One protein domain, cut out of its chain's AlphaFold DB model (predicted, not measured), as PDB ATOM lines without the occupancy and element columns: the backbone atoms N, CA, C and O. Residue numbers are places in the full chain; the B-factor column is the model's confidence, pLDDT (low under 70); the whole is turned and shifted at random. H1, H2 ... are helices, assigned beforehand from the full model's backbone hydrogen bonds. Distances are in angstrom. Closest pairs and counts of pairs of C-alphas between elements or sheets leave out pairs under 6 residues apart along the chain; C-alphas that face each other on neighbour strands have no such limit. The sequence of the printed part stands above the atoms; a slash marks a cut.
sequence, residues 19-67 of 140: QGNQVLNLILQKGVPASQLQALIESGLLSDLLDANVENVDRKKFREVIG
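Overview. This is residues 19 to 67 of the 140 residues of an uncharacterized protein of Candidatus Harrisonbacteria bacterium RIFOXYD1_FULL_40_9 (UniProt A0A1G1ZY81). Four short helices follow one another round an open, arch-like path, with H1 at one end, H2 and H3 next to each other along it, and H4 at the other end beyond a loop. No helix touches another, and the helices form no packed core; the nearest approach to packing is where H2 comes near H3. The printed part has 49 residues with four named helices, in the order H1, H2, H3, H4, and no named strand; the class is all helix. The whole is only just loose, close to compact, with a radius of gyration of the C-alphas of 12.0 A, and its C-alphas span 29 by 24 by 18 A.

Along the chain. Find C-alpha 19 at (36.641, 151.417, 4.080), where the printed part begins; from there H1, the longest helix, takes residues 19 to 30 and runs 17.0 A from first to last C-alpha, to Lys 30 at (44.959, 145.881, -9.647). After three residues look for H2, residues 34 to 42, which is 12.2 A long. Go on past residues 43 and 44 to H3, residues 45 to 51, 10.0 A long. Then pass the seven residues 52 to 58 to reach H4, residues 59 to 65, 9.9 A long, which ends at C-alpha 65 at (49.015, 129.046, -0.083).

Arrangement. Start at H1 and you will find that H1 and H2 are only just apart, with their closest C-alphas 8.4 A from each other. Move on to H2 and H3, which are close but not clearly touching, with 2 pairs of C-alphas within 8 A. Their closest C-alphas are those of Leu 40 and Leu 46, 6.5 A apart. These two helices run the same way at a steep tilt of 53 degrees, and their centres are 13.6 A apart. H3 and H4 are apart, and H4 is apart from H1 and H2 too. H1 and H3 are also apart. Look at the backbone O and N atoms: in H1, H2, H3 and H4 every O i to N i+4 pair is within hydrogen-bond range.

Size, cuts and confidence. The two C-alphas farthest apart are those of Ala 34 and Asn 56, at 30.2 A, while the first and last printed C-alphas, of Gln 19 and Gly 67, are 26.6 A apart. Residues 19 to 26, 28 to 36, 38 to 45 and 47 to 67 stand free, with no C-alpha 8 or more residues away along the chain within 10 A. The printed part has no cut. The links from H1 to H2 and from H2 to H3 are tight, and the link from H3 to H4 is short. The mean pLDDT of the printed part is 89.1, and no printed residue is under 70.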
ATOM      1  N   GLN A  19      35.855 152.656   4.141       87.00
ATOM      2  CA  GLN A  19      36.641 151.417   4.080       87.00
ATOM      3  C   GLN A  19      36.187 150.515   2.924       87.00
ATOM      4  O   GLN A  19      37.023 149.984   2.198       87.00
ATOM      5  N   GLY A  20      34.879 150.419   2.665       86.62
ATOM      6  CA  GLY A  20      34.359 149.725   1.480       86.62
ATOM      7  C   GLY A  20      34.895 150.319   0.171       86.62
ATOM      8  O   GLY A  20      35.337 149.593  -0.719       86.62
ATOM      9  N   ASN A  21      34.962 151.650   0.077       90.38
ATOM     10  CA  ASN A  21      35.538 152.331  -1.080       90.38
ATOM     11  C   ASN A  21      37.044 152.051  -1.245       90.38
ATOM     12  O   ASN A  21      37.543 151.998  -2.366       90.38
ATOM     13  N   GLN A  22      37.788 151.837  -0.154       89.06
ATOM     14  CA  GLN A  22      39.198 151.431  -0.237       89.06
ATOM     15  C   GLN A  22      39.355 150.049  -0.882       89.06
ATOM     16  O   GLN A  22      40.230 149.880  -1.731       89.06
ATOM     17  N   VAL A  23      38.486 149.089  -0.547       88.81
ATOM     18  CA  VAL A  23      38.484 147.754  -1.170       88.81
ATOM     19  C   VAL A  23      38.179 147.852  -2.666       88.81
ATOM     20  O   VAL A  23      38.906 147.288  -3.483       88.81
ATOM     21  N   LEU A  24      37.158 148.626  -3.044       88.25
ATOM     22  CA  LEU A  24      36.809 148.846  -4.450       88.25
ATOM     23  C   LEU A  24      37.967 149.479  -5.231       88.25
ATOM     24  O   LEU A  24      38.329 149.001  -6.305       88.25
ATOM     25  N   ASN A  25      38.602 150.509  -4.667       91.38
ATOM     26  CA  ASN A  25      39.756 151.150  -5.294       91.38
ATOM     27  C   ASN A  25      40.938 150.187  -5.461       91.38
ATOM     28  O   ASN A  25      41.604 150.232  -6.494       91.38
ATOM     29  N   LEU A  26      41.185 149.294  -4.499       90.31
ATOM     30  CA  LEU A  26      42.233 148.277  -4.608       90.31
ATOM     31  C   LEU A  26      41.983 147.341  -5.801       90.31
ATOM     32  O   LEU A  26      42.904 147.069  -6.572       90.31
ATOM     33  N   ILE A  27      40.742 146.880  -5.973       88.94
ATOM     34  CA  ILE A  27      40.340 146.011  -7.090       88.94
ATOM     35  C   ILE A  27      40.569 146.725  -8.428       88.94
ATOM     36  O   ILE A  27      41.182 146.155  -9.333       88.94
ATOM     37  N   LEU A  28      40.135 147.986  -8.531       88.38
ATOM     38  CA  LEU A  28      40.297 148.799  -9.739       88.38
ATOM     39  C   LEU A  28      41.774 149.039 -10.076       88.38
ATOM     40  O   LEU A  28      42.178 148.867 -11.223       88.38
ATOM     41  N   GLN A  29      42.601 149.374  -9.082       91.19
ATOM     42  CA  GLN A  29      44.040 149.599  -9.270       91.19
ATOM     43  C   GLN A  29      44.785 148.342  -9.725       91.19
ATOM     44  O   GLN A  29      45.750 148.433 -10.480       91.19
ATOM     45  N   LYS A  30      44.358 147.163  -9.263       88.00
ATOM     46  CA  LYS A  30      44.959 145.881  -9.647       88.00
ATOM     47  C   LYS A  30      44.556 145.424 -11.049       88.00
ATOM     48  O   LYS A  30      45.170 144.486 -11.549       88.00
ATOM     49  N   GLY A  31      43.557 146.058 -11.669       87.12
ATOM     50  CA  GLY A  31      43.079 145.692 -13.004       87.12
ATOM     51  C   GLY A  31      42.562 144.254 -13.073       87.12
ATOM     52  O   GLY A  31      42.742 143.588 -14.090       87.12
ATOM     53  N   VAL A  32      41.980 143.750 -11.978       85.44
ATOM     54  CA  VAL A  32      41.522 142.357 -11.889       85.44
ATOM     55  C   VAL A  32      40.397 142.129 -12.908       85.44
ATOM     56  O   VAL A  32      39.411 142.871 -12.884       85.44
ATOM     57  N   PRO A  33      40.497 141.116 -13.790       90.00
ATOM     58  CA  PRO A  33      39.412 140.779 -14.704       90.00
ATOM     59  C   PRO A  33      38.117 140.475 -13.946       90.00
ATOM     60  O   PRO A  33      38.143 139.820 -12.903       90.00
ATOM     61  N   ALA A  34      36.973 140.891 -14.493       89.38
ATOM     62  CA  ALA A  34      35.673 140.681 -13.849       89.38
ATOM     63  C   ALA A  34      35.396 139.197 -13.539       89.38
ATOM     64  O   ALA A  34      34.869 138.887 -12.475       89.38
ATOM     65  N   SER A  35      35.819 138.285 -14.419       90.88
ATOM     66  CA  SER A  35      35.707 136.835 -14.217       90.88
ATOM     67  C   SER A  35      36.504 136.336 -13.009       90.88
ATOM     68  O   SER A  35      36.012 135.508 -12.250       90.88
ATOM     69  N   GLN A  36      37.710 136.864 -12.791       90.56
ATOM     70  CA  GLN A  36      38.540 136.510 -11.638       90.56
ATOM     71  C   GLN A  36      37.927 137.030 -10.334       90.56
ATOM     72  O   GLN A  36      37.957 136.339  -9.319       90.56
ATOM     73  N   LEU A  37      37.362 138.242 -10.353       90.00
ATOM     74  CA  LEU A  37      36.668 138.804  -9.194       90.00
ATOM     75  C   LEU A  37      35.404 138.005  -8.853       90.00
ATOM     76  O   LEU A  37      35.169 137.720  -7.684       90.00
ATOM     77  N   GLN A  38      34.618 137.620  -9.861       92.19
ATOM     78  CA  GLN A  38      33.444 136.761  -9.679       92.19
ATOM     79  C   GLN A  38      33.836 135.410  -9.084       92.19
ATOM     80  O   GLN A  38      33.289 135.032  -8.055       92.19
ATOM     81  N   ALA A  39      34.852 134.749  -9.645       92.75
ATOM     82  CA  ALA A  39      35.359 133.490  -9.110       92.75
ATOM     83  C   ALA A  39      35.828 133.627  -7.649       92.75
ATOM     84  O   ALA A  39      35.547 132.760  -6.827       92.75
ATOM     85  N   LEU A  40      36.496 134.732  -7.296       90.06
ATOM     86  CA  LEU A  40      36.920 134.993  -5.919       90.06
ATOM     87  C   LEU A  40      35.723 135.151  -4.966       90.06
ATOM     88  O   LEU A  40      35.756 134.612  -3.861       90.06
ATOM     89  N   ILE A  41      34.673 135.858  -5.389       90.06
ATOM     90  CA  ILE A  41      33.447 136.035  -4.598       90.06
ATOM     91  C   ILE A  41      32.722 134.694  -4.427       90.06
ATOM     92  O   ILE A  41      32.355 134.335  -3.312       90.06
ATOM     93  N   GLU A  42      32.555 133.936  -5.511       94.38
ATOM     94  CA  GLU A  42      31.869 132.637  -5.508       94.38
ATOM     95  C   GLU A  42      32.634 131.564  -4.722       94.38
ATOM     96  O   GLU A  42      32.017 130.681  -4.132       94.38
ATOM     97  N   SER A  43      33.967 131.654  -4.669       94.12
ATOM     98  CA  SER A  43      34.811 130.700  -3.939       94.12
ATOM     99  C   SER A  43      34.663 130.753  -2.414       94.12
ATOM    100  O   SER A  43      35.105 129.828  -1.742       94.12
ATOM    101  N   GLY A  44      34.104 131.833  -1.856       91.94
ATOM    102  CA  GLY A  44      34.030 132.056  -0.404       91.94
ATOM    103  C   GLY A  44      35.326 132.564   0.244       91.94
ATOM    104  O   GLY A  44      35.270 133.089   1.352       91.94
ATOM    105  N   LEU A  45      36.467 132.539  -0.458       90.31
ATOM    106  CA  LEU A  45      37.773 132.941   0.090       90.31
ATOM    107  C   LEU A  45      37.805 134.388   0.602       90.31
ATOM    108  O   LEU A  45      38.491 134.691   1.575       90.31
ATOM    109  N   LEU A  46      37.085 135.303  -0.056       89.38
ATOM    110  CA  LEU A  46      36.999 136.688   0.406       89.38
ATOM    111  C   LEU A  46      36.239 136.796   1.734       89.38
ATOM    112  O   LEU A  46      36.631 137.591   2.581       89.38
ATOM    113  N   SER A  47      35.183 136.001   1.914       89.81
ATOM    114  CA  SER A  47      34.428 135.947   3.168       89.81
ATOM    115  C   SER A  47      35.294 135.386   4.292       89.81
ATOM    116  O   SER A  47      35.406 136.022   5.336       89.81
ATOM    117  N   ASP A  48      36.007 134.285   4.037       90.56
ATOM    118  CA  ASP A  48      36.932 133.694   5.010       90.56
ATOM    119  C   ASP A  48      38.016 134.695   5.447       90.56
ATOM    120  O   ASP A  48      38.375 134.760   6.620       90.56
ATOM    121  N   LEU A  49      38.521 135.520   4.520       89.44
ATOM    122  CA  LEU A  49      39.491 136.578   4.827       89.44
ATOM    123  C   LEU A  49      38.911 137.717   5.673       89.44
ATOM    124  O   LEU A  49      39.659 138.331   6.433       89.44
ATOM    125  N   LEU A  50      37.621 138.024   5.529       88.00
ATOM    126  CA  LEU A  50      36.947 139.042   6.338       88.00
ATOM    127  C   LEU A  50      36.657 138.542   7.760       88.00
ATOM    128  O   LEU A  50      36.703 139.341   8.692       88.00
ATOM    129  N   ASP A  51      36.426 137.237   7.921       89.25
ATOM    130  CA  ASP A  51      36.235 136.585   9.224       89.25
ATOM    131  C   ASP A  51      37.566 136.225   9.916       89.25
ATOM    132  O   ASP A  51      37.610 135.963  11.123       89.25
ATOM    133  N   ALA A  52      38.674 136.205   9.168       88.44
ATOM    134  CA  ALA A  52      39.980 135.820   9.682       88.44
ATOM    135  C   ALA A  52      40.555 136.833  10.686       88.44
ATOM    136  O   ALA A  52      40.506 138.051  10.507       88.44
ATOM    137  N   ASN A  53      41.249 136.316  11.705       88.69
ATOM    138  CA  ASN A  53      42.120 137.138  12.539       88.69
ATOM    139  C   ASN A  53      43.441 137.426  11.803       88.69
ATOM    140  O   ASN A  53      44.423 136.692  11.945       88.69
ATOM    141  N   VAL A  54      43.450 138.509  11.026       87.19
ATOM    142  CA  VAL A  54      44.592 138.940  10.206       87.19
ATOM    143  C   VAL A  54      45.868 139.246  10.998       87.19
ATOM    144  O   VAL A  54      46.950 139.157  10.425       87.19
ATOM    145  N   GLU A  55      45.786 139.548  12.300       88.25
ATOM    146  CA  GLU A  55      46.971 139.823  13.134       88.25
ATOM    147  C   GLU A  55      47.864 138.586  13.311       88.25
ATOM    148  O   GLU A  55      49.076 138.708  13.475       88.25
ATOM    149  N   ASN A  56      47.275 137.391  13.220       86.50
ATOM    150  CA  ASN A  56      47.980 136.117  13.360       86.50
ATOM    151  C   ASN A  56      48.381 135.496  12.014       86.50
ATOM    152  O   ASN A  56      48.928 134.392  11.984       86.50
ATOM    153  N   VAL A  57      48.097 136.165  10.892       87.25
ATOM    154  CA  VAL A  57      48.395 135.627   9.563       87.25
ATOM    155  C   VAL A  57      49.848 135.916   9.199       87.25
ATOM    156  O   VAL A  57      50.248 137.058   8.974       87.25
ATOM    157  N   ASP A  58      50.639 134.853   9.061       89.62
ATOM    158  CA  ASP A  58      51.953 134.932   8.428       89.62
ATOM    159  C   ASP A  58      51.779 135.230   6.932       89.62
ATOM    160  O   ASP A  58      51.292 134.407   6.149       89.62
ATOM    161  N   ARG A  59      52.198 136.431   6.528       88.00
ATOM    162  CA  ARG A  59      52.069 136.911   5.152       88.00
ATOM    163  C   ARG A  59      52.856 136.070   4.141       88.00
ATOM    164  O   ARG A  59      52.395 135.975   3.005       88.00
ATOM    165  N   LYS A  60      54.010 135.494   4.506       86.62
ATOM    166  CA  LYS A  60      54.808 134.646   3.599       86.62
ATOM    167  C   LYS A  60      54.043 133.354   3.328       86.62
ATOM    168  O   LYS A  60      53.706 133.066   2.184       86.62
ATOM    169  N   LYS A  61      53.626 132.662   4.394       86.31
ATOM    170  CA  LYS A  61      52.827 131.431   4.280       86.31
ATOM    171  C   LYS A  61      51.519 131.654   3.531       86.31
ATOM    172  O   LYS A  61      51.158 130.857   2.676       86.31
ATOM    173  N   PHE A  62      50.821 132.758   3.804       89.88
ATOM    174  CA  PHE A  62      49.600 133.095   3.072       89.88
ATOM    175  C   PHE A  62      49.862 133.204   1.567       89.88
ATOM    176  O   PHE A  62      49.131 132.608   0.782       89.88
ATOM    177  N   ARG A  63      50.925 133.914   1.163       89.25
ATOM    178  CA  ARG A  63      51.307 134.080  -0.247       89.25
ATOM    179  C   ARG A  63      51.687 132.761  -0.911       89.25
ATOM    180  O   ARG A  63      51.358 132.593  -2.082       89.25
ATOM    181  N   GLU A  64      52.314 131.843  -0.183       86.25
ATOM    182  CA  GLU A  64      52.575 130.480  -0.658       86.25
ATOM    183  C   GLU A  64      51.265 129.712  -0.901       86.25
ATOM    184  O   GLU A  64      51.080 129.167  -1.988       86.25
ATOM    185  N   VAL A  65      50.316 129.738   0.049       87.88
ATOM    186  CA  VAL A  65      49.015 129.046  -0.083       87.88
ATOM    187  C   VAL A  65      48.226 129.542  -1.295       87.88
ATOM    188  O   VAL A  65      47.644 128.737  -2.019       87.88
ATOM    189  N   ILE A  66      48.223 130.854  -1.553       88.56
ATOM    190  CA  ILE A  66      47.519 131.433  -2.711       88.56
ATOM    191  C   ILE A  66      48.357 131.440  -4.001       88.56
ATOM    192  O   ILE A  66      47.977 132.087  -4.977       88.56
ATOM    193  N   GLY A  67      49.510 130.759  -4.017       83.88
ATOM    194  CA  GLY A  67      50.346 130.579  -5.209       83.88
ATOM    195  C   GLY A  67      51.063 131.843  -5.700       83.88
ATOM    196  O   GLY A  67      51.525 131.887  -6.839       83.88
TER     197      GLY A  67